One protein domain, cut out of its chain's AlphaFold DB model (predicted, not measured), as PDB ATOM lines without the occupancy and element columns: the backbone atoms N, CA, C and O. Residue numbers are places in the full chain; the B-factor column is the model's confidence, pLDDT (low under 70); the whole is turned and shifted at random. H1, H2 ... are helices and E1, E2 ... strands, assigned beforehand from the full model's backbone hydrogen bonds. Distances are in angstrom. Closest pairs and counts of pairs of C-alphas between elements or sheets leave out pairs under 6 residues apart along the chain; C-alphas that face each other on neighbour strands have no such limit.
ATOM      1  N   GLY A   4     -48.961  19.165  24.445       76.38
ATOM      2  CA  GLY A   4     -47.545  18.954  24.753       76.38
ATOM      3  C   GLY A   4     -47.301  17.976  25.899       76.38
ATOM      4  O   GLY A   4     -46.497  17.057  25.766       76.38
ATOM      5  N   ASN A   5     -48.035  18.109  27.005       77.81
ATOM      6  CA  ASN A   5     -47.825  17.255  28.176       77.81
ATOM      7  C   ASN A   5     -48.229  15.792  27.926       77.81
ATOM      8  O   ASN A   5     -47.544  14.890  28.400       77.81
ATOM      9  N   ASN A   6     -49.269  15.549  27.123       83.94
ATOM     10  CA  ASN A   6     -49.714  14.191  26.785       83.94
ATOM     11  C   ASN A   6     -48.766  13.473  25.811       83.94
ATOM     12  O   ASN A   6     -48.784  12.248  25.725       83.94
ATOM     13  N   CYS A   7     -47.926  14.229  25.106       86.38
ATOM     14  CA  CYS A   7     -46.958  13.716  24.141       86.38
ATOM     15  C   CYS A   7     -45.518  13.701  24.655       86.38
ATOM     16  O   CYS A   7     -44.588  13.568  23.866       86.38
ATOM     17  N   GLY A   8     -45.290  13.913  25.956       87.19
ATOM     18  CA  GLY A   8     -43.926  14.042  26.482       87.19
ATOM     19  C   GLY A   8     -43.144  15.191  25.830       87.19
ATOM     20  O   GLY A   8     -41.919  15.132  25.734       87.19
ATOM     21  N   ARG A   9     -43.861  16.219  25.355       89.25
ATOM     22  CA  ARG A   9     -43.357  17.427  24.687       89.25
ATOM     23  C   ARG A   9     -42.581  17.185  23.390       89.25
ATOM     24  O   ARG A   9     -41.763  18.021  23.022       89.25
ATOM     25  N   HIS A  10     -42.837  16.090  22.678       89.44
ATOM     26  CA  HIS A  10     -42.282  15.869  21.342       89.44
ATOM     27  C   HIS A  10     -43.259  15.103  20.441       89.44
ATOM     28  O   HIS A  10     -44.142  14.386  20.910       89.44
ATOM     29  N   PHE A  11     -43.096  15.250  19.126       90.25
ATOM     30  CA  PHE A  11     -43.777  14.393  18.157       90.25
ATOM     31  C   PHE A  11     -42.964  13.114  17.944       90.25
ATOM     32  O   PHE A  11     -41.740  13.156  17.859       90.25
ATOM     33  N   GLN A  12     -43.650  11.979  17.865       90.06
ATOM     34  CA  GLN A  12     -43.060  10.650  17.686       90.06
ATOM     35  C   GLN A  12     -43.079  10.204  16.222       90.06
ATOM     36  O   GLN A  12     -42.305   9.339  15.821       90.06
ATOM     37  N   SER A  13     -43.982  10.761  15.414       91.19
ATOM     38  CA  SER A  13     -44.095  10.437  13.992       91.19
ATOM     39  C   SER A  13     -44.473  11.665  13.178       91.19
ATOM     40  O   SER A  13     -45.275  12.491  13.618       91.19
ATOM     41  N   TYR A  14     -43.934  11.760  11.965       89.69
ATOM     42  CA  TYR A  14     -44.211  12.865  11.048       89.69
ATOM     43  C   TYR A  14     -44.831  12.332   9.762       89.69
ATOM     44  O   TYR A  14     -44.144  11.768   8.914       89.69
ATOM     45  N   PHE A  15     -46.139  12.501   9.607       91.44
ATOM     46  CA  PHE A  15     -46.853  12.020   8.431       91.44
ATOM     47  C   PHE A  15     -46.667  13.022   7.297       91.44
ATOM     48  O   PHE A  15     -47.057  14.176   7.434       91.44
ATOM     49  N   LYS A  16     -46.062  12.618   6.183       88.69
ATOM     50  CA  LYS A  16     -45.780  13.502   5.044       88.69
ATOM     51  C   LYS A  16     -46.519  13.071   3.786       88.69
ATOM     52  O   LYS A  16     -46.800  11.897   3.572       88.69
ATOM     53  N   ALA A  17     -46.807  14.058   2.944       88.25
ATOM     54  CA  ALA A  17     -47.453  13.872   1.650       88.25
ATOM     55  C   ALA A  17     -46.459  13.857   0.477       88.25
ATOM     56  O   ALA A  17     -46.808  13.443  -0.615       88.25
ATOM     57  N   LYS A  18     -45.234  14.368   0.650       87.56
ATOM     58  CA  LYS A  18     -44.255  14.550  -0.436       87.56
ATOM     59  C   LYS A  18     -42.824  14.511   0.084       87.56
ATOM     60  O   LYS A  18     -42.592  14.871   1.238       87.56
ATOM     61  N   ARG A  19     -41.872  14.176  -0.795       82.94
ATOM     62  CA  ARG A  19     -40.432  14.125  -0.477       82.94
ATOM     63  C   ARG A  19     -39.872  15.492  -0.056       82.94
ATOM     64  O   ARG A  19     -39.106  15.604   0.892       82.94
ATOM     65  N   GLY A  20     -40.269  16.561  -0.755       76.06
ATOM     66  CA  GLY A  20     -39.704  17.905  -0.578       76.06
ATOM     67  C   GLY A  20     -40.677  18.927   0.013       76.06
ATOM     68  O   GLY A  20     -41.666  19.301  -0.621       76.06
ATOM     69  N   TYR A  21     -40.365  19.458   1.194       76.12
ATOM     70  CA  TYR A  21     -41.110  20.553   1.842       76.12
ATOM     71  C   TYR A  21     -40.190  21.625   2.455       76.12
ATOM     72  O   TYR A  21     -40.610  22.434   3.273       76.12
ATOM     73  N   CYS A  22     -38.920  21.657   2.051       70.75
ATOM     74  CA  CYS A  22     -37.879  22.449   2.700       70.75
ATOM     75  C   CYS A  22     -37.773  23.879   2.142       70.75
ATOM     76  O   CYS A  22     -36.827  24.205   1.426       70.75
ATOM     77  N   THR A  23     -38.732  24.745   2.471       75.19
ATOM     78  CA  THR A  23     -38.603  26.202   2.274       75.19
ATOM     79  C   THR A  23     -38.379  26.891   3.617       75.19
ATOM     80  O   THR A  23     -38.874  26.404   4.634       75.19
ATOM     81  N   ASP A  24     -37.675  28.025   3.650       76.69
ATOM     82  CA  ASP A  24     -37.450  28.766   4.905       76.69
ATOM     83  C   ASP A  24     -38.778  29.164   5.567       76.69
ATOM     84  O   ASP A  24     -38.945  29.035   6.780       76.69
ATOM     85  N   LEU A  25     -39.781  29.498   4.747       78.94
ATOM     86  CA  LEU A  25     -41.155  29.718   5.192       78.94
ATOM     87  C   LEU A  25     -41.758  28.481   5.876       78.94
ATOM     88  O   LEU A  25     -42.413  28.598   6.910       78.94
ATOM     89  N   THR A  26     -41.541  27.285   5.322       78.62
ATOM     90  CA  THR A  26     -42.023  26.039   5.933       78.62
ATOM     91  C   THR A  26     -41.344  25.796   7.276       78.62
ATOM     92  O   THR A  26     -42.030  25.473   8.242       78.62
ATOM     93  N   LYS A  27     -40.029  26.011   7.379       79.12
ATOM     94  CA  LYS A  27     -39.301  25.857   8.649       79.12
ATOM     95  C   LYS A  27     -39.846  26.785   9.731       79.12
ATOM     96  O   LYS A  27     -40.119  26.337  10.841       79.12
ATOM     97  N   ALA A  28     -40.069  28.054   9.394       83.19
ATOM     98  CA  ALA A  28     -40.657  29.021  10.316       83.19
ATOM     99  C   ALA A  28     -42.039  28.562  10.816       83.19
ATOM    100  O   ALA A  28     -42.312  28.621  12.015       83.19
ATOM    101  N   ARG A  29     -42.883  28.020   9.923       84.44
ATOM    102  CA  ARG A  29     -44.189  27.445  10.291       84.44
ATOM    103  C   ARG A  29     -44.058  26.248  11.233       84.44
ATOM    104  O   ARG A  29     -44.831  26.150  12.179       84.44
ATOM    105  N   PHE A  30     -43.076  25.375  11.017       83.44
ATOM    106  CA  PHE A  30     -42.788  24.262  11.926       83.44
ATOM    107  C   PHE A  30     -42.410  24.739  13.327       83.44
ATOM    108  O   PHE A  30     -42.983  24.267  14.305       83.44
ATOM    109  N   HIS A  31     -41.494  25.701  13.436       84.50
ATOM    110  CA  HIS A  31     -41.103  26.250  14.735       84.50
ATOM    111  C   HIS A  31     -42.276  26.936  15.443       84.50
ATOM    112  O   HIS A  31     -42.485  26.714  16.634       84.50
ATOM    113  N   ALA A  32     -43.086  27.707  14.712       87.88
ATOM    114  CA  ALA A  32     -44.293  28.321  15.259       87.88
ATOM    115  C   ALA A  32     -45.285  27.269  15.785       87.88
ATOM    116  O   ALA A  32     -45.834  27.434  16.872       87.88
ATOM    117  N   LEU A  33     -45.470  26.167  15.054       87.44
ATOM    118  CA  LEU A  33     -46.338  25.060  15.454       87.44
ATOM    119  C   LEU A  33     -45.830  24.350  16.720       87.44
ATOM    120  O   LEU A  33     -46.607  24.071  17.632       87.44
ATOM    121  N   PHE A  34     -44.527  24.076  16.794       87.94
ATOM    122  CA  PHE A  34     -43.906  23.458  17.967       87.94
ATOM    123  C   PHE A  34     -44.080  24.344  19.201       87.94
ATOM    124  O   PHE A  34     -44.551  23.868  20.234       87.94
ATOM    125  N   ASN A  35     -43.825  25.646  19.063       88.38
ATOM    126  CA  ASN A  35     -44.053  26.618  20.129       88.38
ATOM    127  C   ASN A  35     -45.525  26.645  20.560       88.38
ATOM    128  O   ASN A  35     -45.815  26.592  21.754       88.38
ATOM    129  N   PHE A  36     -46.456  26.665  19.601       88.81
ATOM    130  CA  PHE A  36     -47.894  26.671  19.874       88.81
ATOM    131  C   PHE A  36     -48.338  25.453  20.694       88.81
ATOM    132  O   PHE A  36     -49.107  25.590  21.644       88.81
ATOM    133  N   PHE A  37     -47.818  24.264  20.380       88.56
ATOM    134  CA  PHE A  37     -48.136  23.038  21.118       88.56
ATOM    135  C   PHE A  37     -47.249  22.787  22.343       88.56
ATOM    136  O   PHE A  37     -47.445  21.777  23.022       88.56
ATOM    137  N   SER A  38     -46.303  23.683  22.652       89.69
ATOM    138  CA  SER A  38     -45.283  23.471  23.692       89.69
ATOM    139  C   SER A  38     -44.499  22.164  23.488       89.69
ATOM    140  O   SER A  38     -44.266  21.400  24.429       89.69
ATOM    141  N   MET A  39     -44.136  21.898  22.234       88.94
ATOM    142  CA  MET A  39     -43.344  20.753  21.788       88.94
ATOM    143  C   MET A  39     -41.927  21.198  21.432       88.94
ATOM    144  O   MET A  39     -41.713  22.314  20.962       88.94
ATOM    145  N   SER A  40     -40.979  20.280  21.563       87.75
ATOM    146  CA  SER A  40     -39.590  20.441  21.146       87.75
ATOM    147  C   SER A  40     -39.183  19.296  20.226       87.75
ATOM    148  O   SER A  40     -39.790  18.223  20.227       87.75
ATOM    149  N   PHE A  41     -38.137  19.519  19.432       83.62
ATOM    150  CA  PHE A  41     -37.464  18.412  18.761       83.62
ATOM    151  C   PHE A  41     -36.769  17.534  19.799       83.62
ATOM    152  O   PHE A  41     -36.231  18.031  20.790       83.62
ATOM    153  N   VAL A  42     -36.765  16.227  19.549       83.44
ATOM    154  CA  VAL A  42     -35.842  15.326  20.237       83.44
ATOM    155  C   VAL A  42     -34.430  15.645  19.727       83.44
ATOM    156  O   VAL A  42     -34.271  15.789  18.510       83.44
ATOM    157  N   PRO A  43     -33.413  15.757  20.603       81.62
ATOM    158  CA  PRO A  43     -32.041  16.008  20.172       81.62
ATOM    159  C   PRO A  43     -31.600  15.039  19.067       81.62
ATOM    160  O   PRO A  43     -31.731  13.822  19.213       81.62
ATOM    161  N   GLY A  44     -31.101  15.572  17.954       76.94
ATOM    162  CA  GLY A  44     -30.670  14.801  16.783       76.94
ATOM    163  C   GLY A  44     -31.766  14.490  15.754       76.94
ATOM    164  O   GLY A  44     -31.428  14.045  14.649       76.94
ATOM    165  N   GLN A  45     -33.041  14.742  16.080       79.19
ATOM    166  CA  GLN A  45     -34.208  14.609  15.190       79.19
ATOM    167  C   GLN A  45     -34.692  15.963  14.650       79.19
ATOM    168  O   GLN A  45     -35.824  16.094  14.178       79.19
ATOM    169  N   GLU A  46     -33.858  16.996  14.740       79.75
ATOM    170  CA  GLU A  46     -34.177  18.300  14.182       79.75
ATOM    171  C   GLU A  46     -34.339  18.212  12.663       79.75
ATOM    172  O   GLU A  46     -33.773  17.349  11.989       79.75
ATOM    173  N   LEU A  47     -35.098  19.157  12.114       78.50
ATOM    174  CA  LEU A  47     -35.291  19.297  10.679       78.50
ATOM    175  C   LEU A  47     -33.949  19.570   9.975       78.50
ATOM    176  O   LEU A  47     -33.480  20.712   9.913       78.50
ATOM    177  N   LYS A  48     -33.338  18.525   9.411       77.00
ATOM    178  CA  LYS A  48     -32.067  18.619   8.679       77.00
ATOM    179  C   LYS A  48     -32.341  18.968   7.225       77.00
ATOM    180  O   LYS A  48     -33.223  18.394   6.592       77.00
ATOM    181  N   LYS A  49     -31.576  19.916   6.684       72.00
ATOM    182  CA  LYS A  49     -31.591  20.232   5.253       72.00
ATOM    183  C   LYS A  49     -30.410  19.529   4.600       72.00
ATOM    184  O   LYS A  49     -29.276  19.930   4.839       72.00
ATOM    185  N   ASP A  50     -30.691  18.539   3.763       69.38
ATOM    186  CA  ASP A  50     -29.717  17.985   2.824       69.38
ATOM    187  C   ASP A  50     -30.155  18.361   1.403       69.38
ATOM    188  O   ASP A  50     -31.220  17.963   0.920       69.38
ATOM    189  N   LYS A  51     -29.370  19.220   0.746       70.25
ATOM    190  CA  LYS A  51     -29.710  19.831  -0.550       70.25
ATOM    191  C   LYS A  51     -31.108  20.490  -0.526       70.25
ATOM    192  O   LYS A  51     -31.332  21.455   0.208       70.25
ATOM    193  N   HIS A  52     -32.042  19.996  -1.346       59.59
ATOM    194  CA  HIS A  52     -33.431  20.465  -1.458       59.59
ATOM    195  C   HIS A  52     -34.430  19.623  -0.643       59.59
ATOM    196  O   HIS A  52     -35.641  19.840  -0.741       59.59
ATOM    197  N   VAL A  53     -33.950  18.672   0.163       64.44
ATOM    198  CA  VAL A  53     -34.781  17.749   0.939       64.44
ATOM    199  C   VAL A  53     -34.643  18.076   2.424       64.44
ATOM    200  O   VAL A  53     -33.548  18.281   2.947       64.44
ATOM    201  N   CYS A  54     -35.787  18.187   3.097       68.75
ATOM    202  CA  CYS A  54     -35.849  18.302   4.547       68.75
ATOM    203  C   CYS A  54     -36.085  16.894   5.089       68.75
ATOM    204  O   CYS A  54     -37.102  16.279   4.759       68.75
ATOM    205  N   HIS A  55     -35.163  16.404   5.906       74.81
ATOM    206  CA  HIS A  55     -35.309  15.122   6.579       74.81
ATOM    207  C   HIS A  55     -35.815  15.347   7.999       74.81
ATOM    208  O   HIS A  55     -35.255  16.147   8.750       74.81
ATOM    209  N   LEU A  56     -36.887  14.636   8.337       79.88
ATOM    210  CA  LEU A  56     -37.333  14.429   9.706       79.88
ATOM    211  C   LEU A  56     -37.180  12.943   9.990       79.88
ATOM    212  O   LEU A  56     -37.703  12.107   9.242       79.88
ATOM    213  N   GLU A  57     -36.473  12.635  11.071       79.75
ATOM    214  CA  GLU A  57     -36.437  11.280  11.608       79.75
ATOM    215  C   GLU A  57     -37.864  10.832  11.940       79.75
ATOM    216  O   GLU A  57     -38.698  11.642  12.344       79.75
ATOM    217  N   ASN A  58     -38.164   9.548  11.740       85.75
ATOM    218  CA  ASN A  58     -39.512   8.988  11.924       85.75
ATOM    219  C   ASN A  58     -40.585   9.622  11.013       85.75
ATOM    220  O   ASN A  58     -41.759   9.728  11.388       85.75
ATOM    221  N   SER A  59     -40.193  10.065   9.812       87.69
ATOM    222  CA  SER A  59     -41.151  10.481   8.788       87.69
ATOM    223  C   SER A  59     -41.763   9.284   8.061       87.69
ATOM    224  O   SER A  59     -41.071   8.343   7.679       87.69
ATOM    225  N   ILE A  60     -43.082   9.329   7.891       89.56
ATOM    226  CA  ILE A  60     -43.899   8.244   7.348       89.56
ATOM    227  C   ILE A  60     -44.808   8.829   6.250       89.56
ATOM    228  O   ILE A  60     -45.382   9.899   6.456       89.56
ATOM    229  N   PRO A  61     -44.962   8.182   5.086       89.38
ATOM    230  CA  PRO A  61     -44.246   6.985   4.649       89.38
ATOM    231  C   PRO A  61     -42.766   7.274   4.338       89.38
ATOM    232  O   PRO A  61     -42.348   8.431   4.248       89.38
ATOM    233  N   ASP A  62     -41.986   6.209   4.128       86.44
ATOM    234  CA  ASP A  62     -40.636   6.294   3.551       86.44
ATOM    235  C   ASP A  62     -40.676   7.060   2.212       86.44
ATOM    236  O   ASP A  62     -41.609   6.900   1.419       86.44
ATOM    237  N   ASP A  63     -39.661   7.888   1.934       85.00
ATOM    238  CA  ASP A  63     -39.595   8.695   0.707       85.00
ATOM    239  C   ASP A  63     -39.662   7.862  -0.582       85.00
ATOM    240  O   ASP A  63     -40.143   8.355  -1.605       85.00
ATOM    241  N   LYS A  64     -39.243   6.592  -0.542       86.50
ATOM    242  CA  LYS A  64     -39.347   5.641  -1.660       86.50
ATOM    243  C   LYS A  64     -40.793   5.330  -2.039       86.50
ATOM    244  O   LYS A  64     -41.050   4.982  -3.188       86.50
ATOM    245  N   LEU A  65     -41.727   5.445  -1.095       87.00
ATOM    246  CA  LEU A  65     -43.159   5.243  -1.329       87.00
ATOM    247  C   LEU A  65     -43.853   6.514  -1.835       87.00
ATOM    248  O   LEU A  65     -45.009   6.453  -2.249       87.00
ATOM    249  N   LEU A  66     -43.168   7.660  -1.798       87.25
ATOM    250  CA  LEU A  66     -43.697   8.933  -2.273       87.25
ATOM    251  C   LEU A  66     -43.333   9.169  -3.745       87.25
ATOM    252  O   LEU A  66     -42.244   8.770  -4.175       87.25
ATOM    253  N   PRO A  67     -44.194   9.868  -4.510       87.12
ATOM    254  CA  PRO A  67     -43.872  10.311  -5.860       87.12
ATOM    255  C   PRO A  67     -42.593  11.152  -5.908       87.12
ATOM    256  O   PRO A  67     -42.258  11.863  -4.957       87.12
ATOM    257  N   GLU A  68     -41.886  11.112  -7.040       84.00
ATOM    258  CA  GLU A  68     -40.703  11.959  -7.246       84.00
ATOM    259  C   GLU A  68     -41.064  13.447  -7.305       84.00
ATOM    260  O   GLU A  68     -40.304  14.296  -6.839       84.00
ATOM    261  N   VAL A  69     -42.244  13.753  -7.851       81.19
ATOM    262  CA  VAL A  69     -42.764  15.108  -8.036       81.19
ATOM    263  C   VAL A  69     -44.178  15.189  -7.476       81.19
ATOM    264  O   VAL A  69     -45.019  14.345  -7.768       81.19
ATOM    265  N   GLY A  70     -44.444  16.247  -6.708       83.25
ATOM    266  CA  GLY A  70     -45.761  16.502  -6.130       83.25
ATOM    267  C   GLY A  70     -46.067  15.655  -4.888       83.25
ATOM    268  O   GLY A  70     -45.185  14.975  -4.356       83.25
ATOM    269  N   PRO A  71     -47.290  15.778  -4.351       87.75
ATOM    270  CA  PRO A  71     -47.752  14.954  -3.248       87.75
ATOM    271  C   PRO A  71     -48.298  13.599  -3.703       87.75
ATOM    272  O   PRO A  71     -48.722  13.430  -4.843       87.75
ATOM    273  N   ILE A  72     -48.297  12.633  -2.788       87.25
ATOM    274  CA  ILE A  72     -49.073  11.406  -2.912       87.25
ATOM    275  C   ILE A  72     -50.558  11.732  -2.793       87.25
ATOM    276  O   ILE A  72     -50.942  12.508  -1.927       87.25
ATOM    277  N   HIS A  73     -51.385  11.113  -3.627       84.75
ATOM    278  CA  HIS A  73     -52.837  11.143  -3.489       84.75
ATOM    279  C   HIS A  73     -53.302   9.792  -2.965       84.75
ATOM    280  O   HIS A  73     -52.918   8.750  -3.502       84.75
ATOM    281  N   LEU A  74     -54.063   9.811  -1.876       79.31
ATOM    282  CA  LEU A  74     -54.480   8.599  -1.179       79.31
ATOM    283  C   LEU A  74     -55.983   8.408  -1.356       79.31
ATOM    284  O   LEU A  74     -56.719   9.375  -1.163       79.31
ATOM    285  N   PRO A  75     -56.439   7.184  -1.661       74.62
ATOM    286  CA  PRO A  75     -57.859   6.880  -1.617       74.62
ATOM    287  C   PRO A  75     -58.353   6.867  -0.166       74.62
ATOM    288  O   PRO A  75     -57.565   6.683   0.770       74.62
ATOM    289  N   THR A  76     -59.664   6.954   0.028       71.12
ATOM    290  CA  THR A  76     -60.319   6.826   1.348       71.12
ATOM    291  C   THR A  76     -60.211   5.435   1.981       71.12
ATOM    292  O   THR A  76     -60.555   5.247   3.146       71.12
ATOM    293  N   SER A  77     -59.671   4.447   1.259       77.44
ATOM    294  CA  SER A  77     -59.502   3.080   1.753       77.44
ATOM    295  C   SER A  77     -58.595   3.005   2.988       77.44
ATOM    296  O   SER A  77     -57.373   3.163   2.898       77.44
ATOM    297  N   GLU A  78     -59.173   2.626   4.129       81.62
ATOM    298  CA  GLU A  78     -58.453   2.435   5.395       81.62
ATOM    299  C   GLU A  78     -57.263   1.475   5.252       81.62
ATOM    300  O   GLU A  78     -56.179   1.721   5.782       81.62
ATOM    301  N   ARG A  79     -57.426   0.392   4.481       84.56
ATOM    302  CA  ARG A  79     -56.351  -0.570   4.204       84.56
ATOM    303  C   ARG A  79     -55.153   0.099   3.525       84.56
ATOM    304  O   ARG A  79     -54.009  -0.218   3.852       84.56
ATOM    305  N   VAL A  80     -55.402   0.992   2.568       81.81
ATOM    306  CA  VAL A  80     -54.340   1.726   1.870       81.81
ATOM    307  C   VAL A  80     -53.700   2.733   2.819       81.81
ATOM    308  O   VAL A  80     -52.476   2.758   2.926       81.81
ATOM    309  N   LEU A  81     -54.499   3.485   3.578       85.06
ATOM    310  CA  LEU A  81     -53.994   4.434   4.573       85.06
ATOM    311  C   LEU A  81     -53.106   3.750   5.619       85.06
ATOM    312  O   LEU A  81     -52.008   4.233   5.886       85.06
ATOM    313  N   LYS A  82     -53.508   2.580   6.131       87.56
ATOM    314  CA  LYS A  82     -52.699   1.760   7.049       87.56
ATOM    315  C   LYS A  82     -51.378   1.318   6.425       87.56
ATOM    316  O   LYS A  82     -50.361   1.322   7.106       87.56
ATOM    317  N   ARG A  83     -51.342   0.992   5.130       85.75
ATOM    318  CA  ARG A  83     -50.082   0.654   4.446       85.75
ATOM    319  C   ARG A  83     -49.104   1.834   4.408       85.75
ATOM    320  O   ARG A  83     -47.901   1.607   4.486       85.75
ATOM    321  N   PHE A  84     -49.601   3.061   4.254       87.12
ATOM    322  CA  PHE A  84     -48.754   4.252   4.150       87.12
ATOM    323  C   PHE A  84     -48.389   4.860   5.503       87.12
ATOM    324  O   PHE A  84     -47.256   5.296   5.659       87.12
ATOM    325  N   TYR A  85     -49.322   4.889   6.457       89.69
ATOM    326  CA  TYR A  85     -49.209   5.666   7.696       89.69
ATOM    327  C   TYR A  85     -49.306   4.839   8.981       89.69
ATOM    328  O   TYR A  85     -49.450   5.418  10.057       89.69
ATOM    329  N   ALA A  86     -49.219   3.504   8.913       89.19
ATOM    330  CA  ALA A  86     -49.104   2.700  10.128       89.19
ATOM    331  C   ALA A  86     -47.901   3.167  10.960       89.19
ATOM    332  O   ALA A  86     -46.769   3.216  10.478       89.19
ATOM    333  N   SER A  87     -48.171   3.509  12.215       89.38
ATOM    334  CA  SER A  87     -47.170   3.899  13.196       89.38
ATOM    335  C   SER A  87     -47.616   3.449  14.580       89.38
ATOM    336  O   SER A  87     -48.803   3.496  14.899       89.38
ATOM    337  N   GLU A  88     -46.656   3.051  15.411       88.88
ATOM    338  CA  GLU A  88     -46.866   2.820  16.845       88.88
ATOM    339  C   GLU A  88     -46.769   4.125  17.660       88.88
ATOM    340  O   GLU A  88     -47.059   4.150  18.859       88.88
ATOM    341  N   GLY A  89     -46.371   5.228  17.014       86.62
ATOM    342  CA  GLY A  89     -46.305   6.553  17.615       86.62
ATOM    343  C   GLY A  89     -47.687   7.045  18.045       86.62
ATOM    344  O   GLY A  89     -48.620   7.120  17.250       86.62
ATOM    345  N   LYS A  90     -47.808   7.441  19.310       87.19
ATOM    346  CA  LYS A  90     -49.025   8.004  19.912       87.19
ATOM    347  C   LYS A  90     -49.222   9.481  19.574       87.19
ATOM    348  O   LYS A  90     -50.346   9.969  19.607       87.19
ATOM    349  N   CYS A  91     -48.138  10.191  19.264       90.31
ATOM    350  CA  CYS A  91     -48.167  11.610  18.928       90.31
ATOM    351  C   CYS A  91     -47.604  11.854  17.534       90.31
ATOM    352  O   CYS A  91     -46.390  11.923  17.341       90.31
ATOM    353  N   ALA A  92     -48.507  11.991  16.567       90.12
ATOM    354  CA  ALA A  92     -48.168  12.232  15.176       90.12
ATOM    355  C   ALA A  92     -48.422  13.690  14.779       90.12
ATOM    356  O   ALA A  92     -49.395  14.311  15.210       90.12
ATOM    357  N   LEU A  93     -47.562  14.214  13.911       88.44
ATOM    358  CA  LEU A  93     -47.781  15.469  13.211       88.44
ATOM    359  C   LEU A  93     -48.002  15.186  11.727       88.44
ATOM    360  O   LEU A  93     -47.094  14.710  11.049       88.44
ATOM    361  N   TRP A  94     -49.183  15.523  11.206       87.75
ATOM    362  CA  TRP A  94     -49.449  15.445   9.771       87.75
ATOM    363  C   TRP A  94     -49.034  16.732   9.064       87.75
ATOM    364  O   TRP A  94     -49.586  17.811   9.270       87.75
ATOM    365  N   LEU A  95     -48.025  16.600   8.216       85.06
ATOM    366  CA  LEU A  95     -47.432  17.647   7.410       85.06
ATOM    367  C   LEU A  95     -48.217  17.833   6.125       85.06
ATOM    368  O   LEU A  95     -48.226  16.957   5.259       85.06
ATOM    369  N   PHE A  96     -48.807  19.019   5.984       79.62
ATOM    370  CA  PHE A  96     -49.584  19.405   4.807       79.62
ATOM    371  C   PHE A  96     -50.684  18.383   4.467       79.62
ATOM    372  O   PHE A  96     -50.720  17.896   3.337       79.62
ATOM    373  N   PRO A  97     -51.582  18.052   5.416       79.50
ATOM    374  CA  PRO A  97     -52.560  16.973   5.249       79.50
ATOM    375  C   PRO A  97     -53.419  17.135   3.991       79.50
ATOM    376  O   PRO A  97     -53.682  16.173   3.278       79.50
ATOM    377  N   PHE A  98     -53.761  18.378   3.649       79.88
ATOM    378  CA  PHE A  98     -54.569  18.702   2.476       79.88
ATOM    379  C   PHE A  98     -53.888  18.412   1.135       79.88
ATOM    380  O   PHE A  98     -54.570  18.311   0.124       79.88
ATOM    381  N   HIS A  99     -52.563  18.245   1.095       81.56
ATOM    382  CA  HIS A  99     -51.882  17.869  -0.144       81.56
ATOM    383  C   HIS A  99     -52.144  16.410  -0.540       81.56
ATOM    384  O   HIS A  99     -51.975  16.077  -1.710       81.56
ATOM    385  N   CYS A 100     -52.562  15.559   0.405       81.25
ATOM    386  CA  CYS A 100     -52.910  14.170   0.112       81.25
ATOM    387  C   CYS A 100     -54.290  14.005  -0.533       81.25
ATOM    388  O   CYS A 100     -54.620  12.914  -0.995       81.25
ATOM    389  N   ILE A 101     -55.094  15.072  -0.550       79.50
ATOM    390  CA  ILE A 101     -56.508  15.029  -0.914       79.50
ATOM    391  C   ILE A 101     -56.690  15.577  -2.329       79.50
ATOM    392  O   ILE A 101     -56.258  16.689  -2.642       79.50
ATOM    393  N   GLN A 102     -57.360  14.806  -3.187       80.81
ATOM    394  CA  GLN A 102     -57.677  15.208  -4.553       80.81
ATOM    395  C   GLN A 102     -59.112  15.740  -4.637       80.81
ATOM    396  O   GLN A 102     -60.016  15.080  -5.134       80.81
TER     397      GLN A 102
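AT A GLANCE: This is residues 4 to 102 of the 336 residues of a protein of Oikopleura dioica (UniProt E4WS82). What is seen first? Two short parallel strands, E1 and E4, lie side by side in the middle, and residues 59 to 60 of a long loop pair parallel with residues 14 to 15 of E1. Round this small core stand helix H1, the antiparallel hairpin of E2 and E3, and H2, whose residues 78 to 82 stick out. What is it made of? The 99 printed residues, with three named helices and four named strands in the order E1 H1 E2 E3 H2 E4 H3, are of mixed class, with under half in named elements. The whole is compact, with a radius of gyration of the C-alphas of 13.5 A and spans of 33 by 32 by 22 A.

IN THESE COORDINATES: Where do the first elements lie? E1, residues 13 to 16, begins at C-alpha 13 (-44.095, 10.437, 13.992). H1, residues 24 to 37, is 20.2 A long; E2 is residues 48 to 50 and E3 residues 53 to 55. Where do the last lie? H2, residues 78 to 85, is 10.1 A long, and E4 is residues 92 to 95. H3, residues 97 to 100, ends at C-alpha 100 (-52.910, 14.170, 0.112).

HOW THE PARTS SIT: How do the strands pair? E1 and E4 are parallel at 21 degrees, with N 95 and O 15 2.7 A apart. E2 and E3 are antiparallel at 145 degrees, with N 53 and O 50 2.9 A apart. And the helices? H1 and E4 are apart; the closest C-alphas of E1 and H2, Phe 15 and Tyr 85, are 6.8 A apart. Every O i to N i+4 pair is within hydrogen-bond range in H1 and H2; H3 is too short for one.

THE WHOLE: How large is it? The two C-alphas farthest apart, Asn 5 and Val 69, are 36.6 A apart. Is anything cut or uncertain? The printed part has no cut, and E3 to H2 is a long link of 22 residues. In this model pLDDT is under 70 at residue 50 and residues 52 to 54.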